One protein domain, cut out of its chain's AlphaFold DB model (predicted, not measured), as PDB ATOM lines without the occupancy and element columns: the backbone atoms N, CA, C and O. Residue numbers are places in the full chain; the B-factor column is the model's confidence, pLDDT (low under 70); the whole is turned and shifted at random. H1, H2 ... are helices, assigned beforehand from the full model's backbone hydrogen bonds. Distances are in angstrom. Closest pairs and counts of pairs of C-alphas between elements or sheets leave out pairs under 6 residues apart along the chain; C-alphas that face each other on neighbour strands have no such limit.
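AT A GLANCE: This is residues 161 to 252 of the 1073 residues of an uncharacterized protein of Myxococcus xanthus (strain DK1622) (UniProt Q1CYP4). Helices H1 and H4 lie side by side, H2 packs on H1 at a steep tilt, and a tail, residues 235 to 252, reaches away from them. The 92 printed residues hold four named helices, H1 to H4 in order, and no named strand: all helix, with 41 residues in named elements, under half. The whole is compact, radius of gyration of the C-alphas 13.0 A, spanning 40 by 29 by 21 A.

IN THESE COORDINATES: Find C-alpha 172 at (25.649, 34.782, -50.565); H1 runs from there to 181, 14.3 A. H2 is residues 196 to 208, 17.9 A; H3 is 211 to 214. H4, residues 221 to 234, 19.9 A, ends at (35.055, 17.407, -40.370).

HOW THE PARTS SIT: H1 touches H4 at a shallow tilt of 21 degrees, the same way; the closest C-alphas, of Ile 175 and Glu 225, are 6.4 A apart. H1 touches H2 at a steep tilt of 56 degrees, the same way, closest at the C-alphas of Cys 176 and Leu 199, 6.3 A. H3 and H4 only just touch, with 3 pairs of C-alphas within 8 A, closest at Leu 213 and Phe 224, 7.5 A. In H1, H2 and H4 every O i to N i+4 pair is within hydrogen-bond range; H3 is too short for one.

THE WHOLE: The farthest C-alphas, of Pro 217 and Asp 245, are 39.9 A apart. The printed part has no cut; the H1 to H2 link is long. Look for pLDDT under 70 at residues 162 to 163, 211, 215 and 235 to 238.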
ATOM      1  N   LEU A 161      27.720  38.370 -37.390       78.12
ATOM      2  CA  LEU A 161      26.548  39.236 -37.458       78.12
ATOM      3  C   LEU A 161      26.180  39.676 -36.058       78.12
ATOM      4  O   LEU A 161      25.928  38.842 -35.187       78.12
ATOM      5  N   ALA A 162      26.065  40.979 -35.841       66.75
ATOM      6  CA  ALA A 162      25.612  41.442 -34.543       66.75
ATOM      7  C   ALA A 162      24.083  41.314 -34.371       66.75
ATOM      8  O   ALA A 162      23.613  41.302 -33.231       66.75
ATOM      9  N   THR A 163      23.335  41.067 -35.454       69.56
ATOM     10  CA  THR A 163      21.883  40.818 -35.439       69.56
ATOM     11  C   THR A 163      21.479  39.424 -34.948       69.56
ATOM     12  O   THR A 163      20.344  39.249 -34.512       69.56
ATOM     13  N   GLY A 164      22.393  38.445 -34.967       71.88
ATOM     14  CA  GLY A 164      22.086  37.051 -34.618       71.88
ATOM     15  C   GLY A 164      21.149  36.354 -35.612       71.88
ATOM     16  O   GLY A 164      20.560  35.330 -35.274       71.88
ATOM     17  N   GLU A 165      20.982  36.914 -36.812       78.19
ATOM     18  CA  GLU A 165      20.149  36.333 -37.860       78.19
ATOM     19  C   GLU A 165      20.652  34.945 -38.265       78.19
ATOM     20  O   GLU A 165      21.848  34.717 -38.460       78.19
ATOM     21  N   VAL A 166      19.708  34.020 -38.433       81.12
ATOM     22  CA  VAL A 166      19.984  32.730 -39.059       81.12
ATOM     23  C   VAL A 166      20.070  32.964 -40.559       81.12
ATOM     24  O   VAL A 166      19.114  33.429 -41.181       81.12
ATOM     25  N   PHE A 167      21.216  32.642 -41.148       85.88
ATOM     26  CA  PHE A 167      21.378  32.763 -42.586       85.88
ATOM     27  C   PHE A 167      20.490  31.765 -43.328       85.88
ATOM     28  O   PHE A 167      20.434  30.580 -42.991       85.88
ATOM     29  N   VAL A 168      19.826  32.238 -44.383       89.00
ATOM     30  CA  VAL A 168      19.116  31.354 -45.307       89.00
ATOM     31  C   VAL A 168      20.152  30.608 -46.144       89.00
ATOM     32  O   VAL A 168      20.962  31.225 -46.838       89.00
ATOM     33  N   ARG A 169      20.113  29.277 -46.075       91.44
ATOM     34  CA  ARG A 169      20.934  28.370 -46.885       91.44
ATOM     35  C   ARG A 169      20.831  28.701 -48.380       91.44
ATOM     36  O   ARG A 169      19.760  29.047 -48.871       91.44
ATOM     37  N   GLY A 170      21.954  28.626 -49.084       85.38
ATOM     38  CA  GLY A 170      22.107  28.926 -50.509       85.38
ATOM     39  C   GLY A 170      22.292  30.417 -50.823       85.38
ATOM     40  O   GLY A 170      22.507  30.787 -51.982       85.38
ATOM     41  N   THR A 171      22.233  31.302 -49.821       90.94
ATOM     42  CA  THR A 171      22.449  32.745 -50.019       90.94
ATOM     43  C   THR A 171      23.928  33.126 -49.952       90.94
ATOM     44  O   THR A 171      24.728  32.494 -49.263       90.94
ATOM     45  N   ALA A 172      24.293  34.229 -50.616       91.06
ATOM     46  CA  ALA A 172      25.649  34.782 -50.565       91.06
ATOM     47  C   ALA A 172      26.116  35.068 -49.125       91.06
ATOM     48  O   ALA A 172      27.280  34.850 -48.804       91.06
ATOM     49  N   ALA A 173      25.208  35.515 -48.251       90.25
ATOM     50  CA  ALA A 173      25.505  35.803 -46.852       90.25
ATOM     51  C   ALA A 173      25.809  34.525 -46.045       90.25
ATOM     52  O   ALA A 173      26.785  34.503 -45.299       90.25
ATOM     53  N   SER A 174      25.034  33.452 -46.253       92.19
ATOM     54  CA  SER A 174      25.278  32.134 -45.642       92.19
ATOM     55  C   SER A 174      26.635  31.558 -46.052       92.19
ATOM     56  O   SER A 174      27.455  31.214 -45.199       92.19
ATOM     57  N   ILE A 175      26.920  31.541 -47.359       92.31
ATOM     58  CA  ILE A 175      28.199  31.059 -47.899       92.31
ATOM     59  C   ILE A 175      29.364  31.903 -47.367       92.31
ATOM     60  O   ILE A 175      30.356  31.352 -46.896       92.31
ATOM     61  N   CYS A 176      29.230  33.233 -47.385       92.19
ATOM     62  CA  CYS A 176      30.230  34.157 -46.848       92.19
ATOM     63  C   CYS A 176      30.534  33.868 -45.370       92.19
ATOM     64  O   CYS A 176      31.697  33.769 -44.984       92.19
ATOM     65  N   HIS A 177      29.505  33.668 -44.544       90.81
ATOM     66  CA  HIS A 177      29.677  33.336 -43.133       90.81
ATOM     67  C   HIS A 177      30.426  32.015 -42.913       90.81
ATOM     68  O   HIS A 177      31.379  31.991 -42.135       90.81
ATOM     69  N   LYS A 178      30.053  30.944 -43.622       90.75
ATOM     70  CA  LYS A 178      30.718  29.635 -43.503       90.75
ATOM     71  C   LYS A 178      32.172  29.685 -43.981       90.75
ATOM     72  O   LYS A 178      33.065  29.190 -43.299       90.75
ATOM     73  N   LEU A 179      32.438  30.358 -45.103       91.38
ATOM     74  CA  LEU A 179      33.799  30.588 -45.602       91.38
ATOM     75  C   LEU A 179      34.656  31.346 -44.581       91.38
ATOM     76  O   LEU A 179      35.785  30.951 -44.301       91.38
ATOM     77  N   ASN A 180      34.100  32.387 -43.962       91.19
ATOM     78  CA  ASN A 180      34.756  33.141 -42.899       91.19
ATOM     79  C   ASN A 180      35.072  32.290 -41.655       91.19
ATOM     80  O   ASN A 180      36.149  32.445 -41.074       91.19
ATOM     81  N   GLN A 181      34.168  31.389 -41.251       87.00
ATOM     82  CA  GLN A 181      34.404  30.437 -40.154       87.00
ATOM     83  C   GLN A 181      35.551  29.468 -40.468       87.00
ATOM     84  O   GLN A 181      36.318  29.114 -39.577       87.00
ATOM     85  N   LEU A 182      35.700  29.101 -41.741       86.00
ATOM     86  CA  LEU A 182      36.799  28.282 -42.250       86.00
ATOM     87  C   LEU A 182      38.076  29.094 -42.554       86.00
ATOM     88  O   LEU A 182      39.059  28.516 -43.010       86.00
ATOM     89  N   GLY A 183      38.079  30.416 -42.335       88.44
ATOM     90  CA  GLY A 183      39.208  31.328 -42.587       88.44
ATOM     91  C   GLY A 183      39.487  31.632 -44.064       88.44
ATOM     92  O   GLY A 183      40.547  32.154 -44.422       88.44
ATOM     93  N   TYR A 184      38.521  31.359 -44.940       90.94
ATOM     94  CA  TYR A 184      38.453  31.907 -46.292       90.94
ATOM     95  C   TYR A 184      37.723  33.248 -46.224       90.94
ATOM     96  O   TYR A 184      36.527  33.331 -46.474       90.94
ATOM     97  N   TYR A 185      38.439  34.300 -45.821       93.00
ATOM     98  CA  TYR A 185      37.844  35.610 -45.550       93.00
ATOM     99  C   TYR A 185      37.069  36.156 -46.756       93.00
ATOM    100  O   TYR A 185      37.665  36.651 -47.705       93.00
ATOM    101  N   ALA A 186      35.742  36.079 -46.713       92.56
ATOM    102  CA  ALA A 186      34.818  36.518 -47.758       92.56
ATOM    103  C   ALA A 186      34.262  37.930 -47.490       92.56
ATOM    104  O   ALA A 186      33.433  38.441 -48.243       92.56
ATOM    105  N   GLY A 187      34.732  38.572 -46.414       90.25
ATOM    106  CA  GLY A 187      34.260  39.875 -45.958       90.25
ATOM    107  C   GLY A 187      33.041  39.773 -45.034       90.25
ATOM    108  O   GLY A 187      32.694  38.695 -44.567       90.25
ATOM    109  N   PRO A 188      32.382  40.891 -44.709       89.06
ATOM    110  CA  PRO A 188      31.216  40.893 -43.825       89.06
ATOM    111  C   PRO A 188      29.988  40.222 -44.480       89.06
ATOM    112  O   PRO A 188      29.576  40.664 -45.556       89.06
ATOM    113  N   PRO A 189      29.329  39.222 -43.850       89.38
ATOM    114  CA  PRO A 189      28.228  38.480 -44.482       89.38
ATOM    115  C   PRO A 189      27.052  39.342 -44.952       89.38
ATOM    116  O   PRO A 189      26.521  39.121 -46.039       89.38
ATOM    117  N   ALA A 190      26.701  40.386 -44.193       83.56
ATOM    118  CA  ALA A 190      25.648  41.339 -44.555       83.56
ATOM    119  C   ALA A 190      25.933  42.109 -45.864       83.56
ATOM    120  O   ALA A 190      25.018  42.663 -46.468       83.56
ATOM    121  N   ARG A 191      27.193  42.135 -46.324       84.06
ATOM    122  CA  ARG A 191      27.619  42.785 -47.571       84.06
ATOM    123  C   ARG A 191      28.042  41.811 -48.660       84.06
ATOM    124  O   ARG A 191      28.469  42.272 -49.712       84.06
ATOM    125  N   ALA A 192      27.885  40.504 -48.469       84.56
ATOM    126  CA  ALA A 192      28.360  39.505 -49.425       84.56
ATOM    127  C   ALA A 192      27.900  39.777 -50.877       84.56
ATOM    128  O   ALA A 192      28.675  39.605 -51.810       84.56
ATOM    129  N   ALA A 193      26.675  40.285 -51.067       83.25
ATOM    130  CA  ALA A 193      26.154  40.672 -52.383       83.25
ATOM    131  C   ALA A 193      26.717  42.002 -52.934       83.25
ATOM    132  O   ALA A 193      26.731  42.211 -54.142       83.25
ATOM    133  N   ALA A 194      27.158  42.913 -52.061       82.50
ATOM    134  CA  ALA A 194      27.711  44.221 -52.421       82.50
ATOM    135  C   ALA A 194      29.236  44.202 -52.623       82.50
ATOM    136  O   ALA A 194      29.778  45.121 -53.232       82.50
ATOM    137  N   THR A 195      29.926  43.174 -52.120       80.56
ATOM    138  CA  THR A 195      31.372  42.961 -52.285       80.56
ATOM    139  C   THR A 195      31.649  41.614 -52.967       80.56
ATOM    140  O   THR A 195      32.287  40.748 -52.359       80.56
ATOM    141  N   PRO A 196      31.168  41.406 -54.211       86.62
ATOM    142  CA  PRO A 196      31.280  40.117 -54.889       86.62
ATOM    143  C   PRO A 196      32.737  39.675 -55.059       86.62
ATOM    144  O   PRO A 196      33.020  38.508 -54.858       86.62
ATOM    145  N   ASP A 197      33.681  40.600 -55.279       90.56
ATOM    146  CA  ASP A 197      35.111  40.275 -55.428       90.56
ATOM    147  C   ASP A 197      35.688  39.505 -54.227       90.56
ATOM    148  O   ASP A 197      36.387  38.508 -54.403       90.56
ATOM    149  N   LEU A 198      35.360  39.910 -52.993       91.69
ATOM    150  CA  LEU A 198      35.850  39.209 -51.803       91.69
ATOM    151  C   LEU A 198      35.245  37.813 -51.688       91.69
ATOM    152  O   LEU A 198      35.961  36.851 -51.402       91.69
ATOM    153  N   LEU A 199      33.936  37.703 -51.917       92.50
ATOM    154  CA  LEU A 199      33.238  36.427 -51.880       92.50
ATOM    155  C   LEU A 199      33.753  35.489 -52.975       92.50
ATOM    156  O   LEU A 199      34.009  34.323 -52.698       92.50
ATOM    157  N   ASP A 200      33.949  35.995 -54.188       91.62
ATOM    158  CA  ASP A 200      34.402  35.227 -55.342       91.62
ATOM    159  C   ASP A 200      35.839  34.738 -55.146       91.62
ATOM    160  O   ASP A 200      36.106  33.555 -55.349       91.62
ATOM    161  N   LYS A 201      36.745  35.584 -54.634       91.31
ATOM    162  CA  LYS A 201      38.102  35.162 -54.234       91.31
ATOM    163  C   LYS A 201      38.074  34.072 -53.166       91.31
ATOM    164  O   LYS A 201      38.811  33.091 -53.262       91.31
ATOM    165  N   ALA A 202      37.223  34.214 -52.148       91.81
ATOM    166  CA  ALA A 202      37.093  33.222 -51.085       91.81
ATOM    167  C   ALA A 202      36.505  31.896 -51.598       91.81
ATOM    168  O   ALA A 202      37.036  30.835 -51.269       91.81
ATOM    169  N   LYS A 203      35.468  31.949 -52.446       90.50
ATOM    170  CA  LYS A 203      34.873  30.785 -53.119       90.50
ATOM    171  C   LYS A 203      35.883  30.084 -54.012       90.50
ATOM    172  O   LYS A 203      35.978  28.866 -53.960       90.50
ATOM    173  N   GLU A 204      36.643  30.832 -54.804       87.25
ATOM    174  CA  GLU A 204      37.653  30.271 -55.697       87.25
ATOM    175  C   GLU A 204      38.770  29.580 -54.913       87.25
ATOM    176  O   GLU A 204      39.148  28.456 -55.232       87.25
ATOM    177  N   ARG A 205      39.250  30.202 -53.834       86.44
ATOM    178  CA  ARG A 205      40.235  29.577 -52.943       86.44
ATOM    179  C   ARG A 205      39.695  28.327 -52.264       86.44
ATOM    180  O   ARG A 205      40.389  27.315 -52.216       86.44
ATOM    181  N   PHE A 206      38.464  28.376 -51.762       86.75
ATOM    182  CA  PHE A 206      37.810  27.198 -51.201       86.75
ATOM    183  C   PHE A 206      37.700  26.098 -52.260       86.75
ATOM    184  O   PHE A 206      38.154  24.987 -52.038       86.75
ATOM    185  N   ARG A 207      37.233  26.422 -53.468       83.81
ATOM    186  CA  ARG A 207      37.142  25.484 -54.592       83.81
ATOM    187  C   ARG A 207      38.484  24.835 -54.941       83.81
ATOM    188  O   ARG A 207      38.529  23.628 -55.126       83.81
ATOM    189  N   ARG A 208      39.583  25.596 -54.995       77.38
ATOM    190  CA  ARG A 208      40.937  25.051 -55.247       77.38
ATOM    191  C   ARG A 208      41.384  24.072 -54.169       77.38
ATOM    192  O   ARG A 208      42.058  23.086 -54.462       77.38
ATOM    193  N   ASN A 209      40.954  24.340 -52.944       77.00
ATOM    194  CA  ASN A 209      41.250  23.538 -51.775       77.00
ATOM    195  C   ASN A 209      40.225  22.423 -51.528       77.00
ATOM    196  O   ASN A 209      40.356  21.728 -50.529       77.00
ATOM    197  N   HIS A 210      39.233  22.198 -52.397       76.06
ATOM    198  CA  HIS A 210      38.212  21.152 -52.229       76.06
ATOM    199  C   HIS A 210      37.968  20.396 -53.547       76.06
ATOM    200  O   HIS A 210      37.439  20.948 -54.510       76.06
ATOM    201  N   GLY A 211      38.372  19.121 -53.589       68.25
ATOM    202  CA  GLY A 211      38.604  18.373 -54.830       68.25
ATOM    203  C   GLY A 211      37.330  18.162 -55.632       68.25
ATOM    204  O   GLY A 211      37.309  18.414 -56.837       68.25
ATOM    205  N   ASP A 212      36.239  17.847 -54.939       71.25
ATOM    206  CA  ASP A 212      34.921  17.672 -55.546       71.25
ATOM    207  C   ASP A 212      34.439  18.949 -56.257       71.25
ATOM    208  O   ASP A 212      33.859  18.882 -57.339       71.25
ATOM    209  N   LEU A 213      34.749  20.136 -55.717       74.50
ATOM    210  CA  LEU A 213      34.395  21.410 -56.348       74.50
ATOM    211  C   LEU A 213      35.357  21.807 -57.477       74.50
ATOM    212  O   LEU A 213      34.962  22.556 -58.373       74.50
ATOM    213  N   ARG A 214      36.609  21.324 -57.464       70.88
ATOM    214  CA  ARG A 214      37.611  21.610 -58.508       70.88
ATOM    215  C   ARG A 214      37.200  21.029 -59.863       70.88
ATOM    216  O   ARG A 214      37.443  21.659 -60.890       70.88
ATOM    217  N   ILE A 215      36.557  19.859 -59.862       67.81
ATOM    218  CA  ILE A 215      36.142  19.131 -61.075       67.81
ATOM    219  C   ILE A 215      34.840  19.708 -61.663       67.81
ATOM    220  O   ILE A 215      34.544  19.508 -62.842       67.81
ATOM    221  N   ILE A 216      34.074  20.475 -60.878       71.31
ATOM    222  CA  ILE A 216      32.814  21.085 -61.313       71.31
ATOM    223  C   ILE A 216      33.103  22.458 -61.955       71.31
ATOM    224  O   ILE A 216      33.583  23.366 -61.272       71.31
ATOM    225  N   PRO A 217      32.783  22.674 -63.249       71.06
ATOM    226  CA  PRO A 217      33.111  23.926 -63.941       71.06
ATOM    227  C   PRO A 217      32.385  25.170 -63.403       71.06
ATOM    228  O   PRO A 217      32.870  26.283 -63.586       71.06
ATOM    229  N   ALA A 218      31.225  24.997 -62.759       74.88
ATOM    230  CA  ALA A 218      30.437  26.071 -62.149       74.88
ATOM    231  C   ALA A 218      29.505  25.507 -61.055       74.88
ATOM    232  O   ALA A 218      28.321  25.287 -61.321       74.88
ATOM    233  N   PRO A 219      30.014  25.210 -59.846       76.81
ATOM    234  CA  PRO A 219      29.186  24.677 -58.765       76.81
ATOM    235  C   PRO A 219      28.069  25.659 -58.393       76.81
ATOM    236  O   PRO A 219      28.284  26.876 -58.320       76.81
ATOM    237  N   THR A 220      26.869  25.129 -58.155       82.75
ATOM    238  CA  THR A 220      25.750  25.932 -57.655       82.75
ATOM    239  C   THR A 220      26.028  26.393 -56.221       82.75
ATOM    240  O   THR A 220      26.936  25.899 -55.547       82.75
ATOM    241  N   ASN A 221      25.248  27.353 -55.719       85.56
ATOM    242  CA  ASN A 221      25.357  27.754 -54.315       85.56
ATOM    243  C   ASN A 221      25.038  26.595 -53.357       85.56
ATOM    244  O   ASN A 221      25.657  26.515 -52.299       85.56
ATOM    245  N   ASP A 222      24.129  25.692 -53.735       84.12
ATOM    246  CA  ASP A 222      23.785  24.518 -52.930       84.12
ATOM    247  C   ASP A 222      24.931  23.498 -52.910       84.12
ATOM    248  O   ASP A 222      25.251  22.970 -51.845       84.12
ATOM    249  N   ASP A 223      25.604  23.276 -54.046       83.50
ATOM    250  CA  ASP A 223      26.799  22.418 -54.111       83.50
ATOM    251  C   ASP A 223      27.918  22.967 -53.216       83.50
ATOM    252  O   ASP A 223      28.520  22.232 -52.434       83.50
ATOM    253  N   PHE A 224      28.155  24.283 -53.284       84.06
ATOM    254  CA  PHE A 224      29.115  24.965 -52.419       84.06
ATOM    255  C   PHE A 224      28.748  24.822 -50.941       84.06
ATOM    256  O   PHE A 224      29.619  24.544 -50.124       84.06
ATOM    257  N   GLU A 225      27.480  25.011 -50.578       84.31
ATOM    258  CA  GLU A 225      27.046  24.881 -49.189       84.31
ATOM    259  C   GLU A 225      27.138  23.456 -48.656       84.31
ATOM    260  O   GLU A 225      27.560  23.291 -47.516       84.31
ATOM    261  N   ASN A 226      26.808  22.440 -49.455       85.12
ATOM    262  CA  ASN A 226      27.006  21.045 -49.063       85.12
ATOM    263  C   ASN A 226      28.490  20.763 -48.772       85.12
ATOM    264  O   ASN A 226      28.810  20.191 -47.733       85.12
ATOM    265  N   ALA A 227      29.392  21.230 -49.642       82.94
ATOM    266  CA  ALA A 227      30.833  21.091 -49.433       82.94
ATOM    267  C   ALA A 227      31.323  21.861 -48.189       82.94
ATOM    268  O   ALA A 227      32.168  21.367 -47.445       82.94
ATOM    269  N   LEU A 228      30.779  23.055 -47.931       84.44
ATOM    270  CA  LEU A 228      31.080  23.844 -46.729       84.44
ATOM    271  C   LEU A 228      30.584  23.161 -45.450       84.44
ATOM    272  O   LEU A 228      31.299  23.159 -44.450       84.44
ATOM    273  N   ASP A 229      29.383  22.583 -45.478       84.31
ATOM    274  CA  ASP A 229      28.812  21.830 -44.357       84.31
ATOM    275  C   ASP A 229      29.672  20.599 -44.034       84.31
ATOM    276  O   ASP A 229      29.974  20.354 -42.864       84.31
ATOM    277  N   GLY A 230      30.132  19.879 -45.064       79.81
ATOM    278  CA  GLY A 230      31.085  18.776 -44.923       79.81
ATOM    279  C   GLY A 230      32.405  19.229 -44.295       79.81
ATOM    280  O   GLY A 230      32.820  18.688 -43.270       79.81
ATOM    281  N   ALA A 231      33.020  20.285 -44.839       77.38
ATOM    282  CA  ALA A 231      34.279  20.838 -44.330       77.38
ATOM    283  C   ALA A 231      34.181  21.269 -42.853       77.38
ATOM    284  O   ALA A 231      35.047  20.935 -42.043       77.38
ATOM    285  N   LEU A 232      33.099  21.962 -42.478       79.44
ATOM    286  CA  LEU A 232      32.842  22.376 -41.095       79.44
ATOM    287  C   LEU A 232      32.615  21.180 -40.161       79.44
ATOM    288  O   LEU A 232      33.130  21.178 -39.044       79.44
ATOM    289  N   GLY A 233      31.872  20.161 -40.606       77.44
ATOM    290  CA  GLY A 233      31.600  18.957 -39.813       77.44
ATOM    291  C   GLY A 233      32.845  18.113 -39.543       77.44
ATOM    292  O   GLY A 233      32.942  17.459 -38.504       77.44
ATOM    293  N   HIS A 234      33.814  18.162 -40.451       70.25
ATOM    294  CA  HIS A 234      35.055  17.407 -40.370       70.25
ATOM    295  C   HIS A 234      36.182  18.139 -39.631       70.25
ATOM    296  O   HIS A 234      37.188  17.507 -39.319       70.25
ATOM    297  N   ALA A 235      36.043  19.444 -39.356       64.50
ATOM    298  CA  ALA A 235      37.078  20.337 -38.807       64.50
ATOM    299  C   ALA A 235      38.412  20.367 -39.590       64.50
ATOM    300  O   ALA A 235      39.309  21.145 -39.268       64.50
ATOM    301  N   HIS A 236      38.538  19.566 -40.644       60.84
ATOM    302  CA  HIS A 236      39.643  19.591 -41.577       60.84
ATOM    303  C   HIS A 236      39.613  20.919 -42.342       60.84
ATOM    304  O   HIS A 236      38.552  21.383 -42.763       60.84
ATOM    305  N   GLY A 237      40.774  21.547 -42.533       61.50
ATOM    306  CA  GLY A 237      40.887  22.803 -43.284       61.50
ATOM    307  C   GLY A 237      40.196  24.016 -42.644       61.50
ATOM    308  O   GLY A 237      40.313  25.121 -43.176       61.50
ATOM    309  N   ALA A 238      39.516  23.857 -41.501       68.31
ATOM    310  CA  ALA A 238      38.988  24.975 -40.738       68.31
ATOM    311  C   ALA A 238      40.164  25.801 -40.210       68.31
ATOM    312  O   ALA A 238      40.976  25.324 -39.417       68.31
ATOM    313  N   ARG A 239      40.273  27.048 -40.672       74.44
ATOM    314  CA  ARG A 239      41.277  28.013 -40.216       74.44
ATOM    315  C   ARG A 239      40.558  28.993 -39.296       74.44
ATOM    316  O   ARG A 239      39.940  29.936 -39.795       74.44
ATOM    317  N   PRO A 240      40.574  28.779 -37.966       81.81
ATOM    318  CA  PRO A 240      39.869  29.668 -37.063       81.81
ATOM    319  C   PRO A 240      40.374  31.090 -37.271       81.81
ATOM    320  O   PRO A 240      41.575  31.328 -37.394       81.81
ATOM    321  N   THR A 241      39.450  32.042 -37.299       85.12
ATOM    322  CA  THR A 241      39.773  33.450 -37.546       85.12
ATOM    323  C   THR A 241      40.747  34.017 -36.512       85.12
ATOM    324  O   THR A 241      41.507  34.932 -36.804       85.12
ATOM    325  N   LEU A 242      40.684  33.505 -35.284       94.31
ATOM    326  CA  LEU A 242      41.543  33.895 -34.179       94.31
ATOM    327  C   LEU A 242      41.772  32.671 -33.293       94.31
ATOM    328  O   LEU A 242      40.803  32.003 -32.920       94.31
ATOM    329  N   VAL A 243      43.027  32.405 -32.948       95.00
ATOM    330  CA  VAL A 243      43.411  31.352 -32.003       95.00
ATOM    331  C   VAL A 243      44.235  31.910 -30.845       95.00
ATOM    332  O   VAL A 243      44.857  32.973 -30.968       95.00
ATOM    333  N   ASP A 244      44.226  31.193 -29.725       94.69
ATOM    334  CA  ASP A 244      45.101  31.457 -28.584       94.69
ATOM    335  C   ASP A 244      46.556  31.004 -28.831       94.69
ATOM    336  O   ASP A 244      46.931  30.576 -29.926       94.69
ATOM    337  N   ASP A 245      47.409  31.140 -27.816       88.50
ATOM    338  CA  ASP A 245      48.820  30.754 -27.876       88.50
ATOM    339  C   ASP A 245      49.043  29.231 -27.932       88.50
ATOM    340  O   ASP A 245      50.151  28.785 -28.235       88.50
ATOM    341  N   GLN A 246      47.993  28.438 -27.710       90.12
ATOM    342  CA  GLN A 246      47.956  26.984 -27.857       90.12
ATOM    343  C   GLN A 246      47.261  26.550 -29.161       90.12
ATOM    344  O   GLN A 246      46.972  25.368 -29.337       90.12
ATOM    345  N   SER A 247      47.013  27.489 -30.082       88.31
ATOM    346  CA  SER A 247      46.311  27.264 -31.350       88.31
ATOM    347  C   SER A 247      44.850  26.805 -31.209       88.31
ATOM    348  O   SER A 247      44.269  26.319 -32.183       88.31
ATOM    349  N   ASN A 248      44.208  26.990 -30.049       92.19
ATOM    350  CA  ASN A 248      42.778  26.720 -29.908       92.19
ATOM    351  C   ASN A 248      41.952  27.880 -30.486       92.19
ATOM    352  O   ASN A 248      42.275  29.044 -30.231       92.19
ATOM    353  N   PRO A 249      40.852  27.605 -31.213       92.31
ATOM    354  CA  PRO A 249      39.914  28.635 -31.657       92.31
ATOM    355  C   PRO A 249      39.409  29.489 -30.488       92.31
ATOM    356  O   PRO A 249      38.941  28.938 -29.495       92.31
ATOM    357  N   VAL A 250      39.424  30.818 -30.625       94.56
ATOM    358  CA  VAL A 250      38.786  31.732 -29.659       94.56
ATOM    359  C   VAL A 250      37.290  31.839 -29.990       94.56
ATOM    360  O   VAL A 250      36.951  32.441 -31.016       94.56
ATOM    361  N   PRO A 251      36.376  31.292 -29.161       93.25
ATOM    362  CA  PRO A 251      34.948  31.294 -29.472       93.25
ATOM    363  C   PRO A 251      34.353  32.704 -29.461       93.25
ATOM    364  O   PRO A 251      34.810  33.583 -28.722       93.25
ATOM    365  N   GLU A 252      33.282  32.911 -30.225       91.94
ATOM    366  CA  GLU A 252      32.501  34.151 -30.174       91.94
ATOM    367  C   GLU A 252      32.020  34.451 -28.741       91.94
ATOM    368  O   GLU A 252      31.667  33.556 -27.977       91.94
TER     369      GLU A 252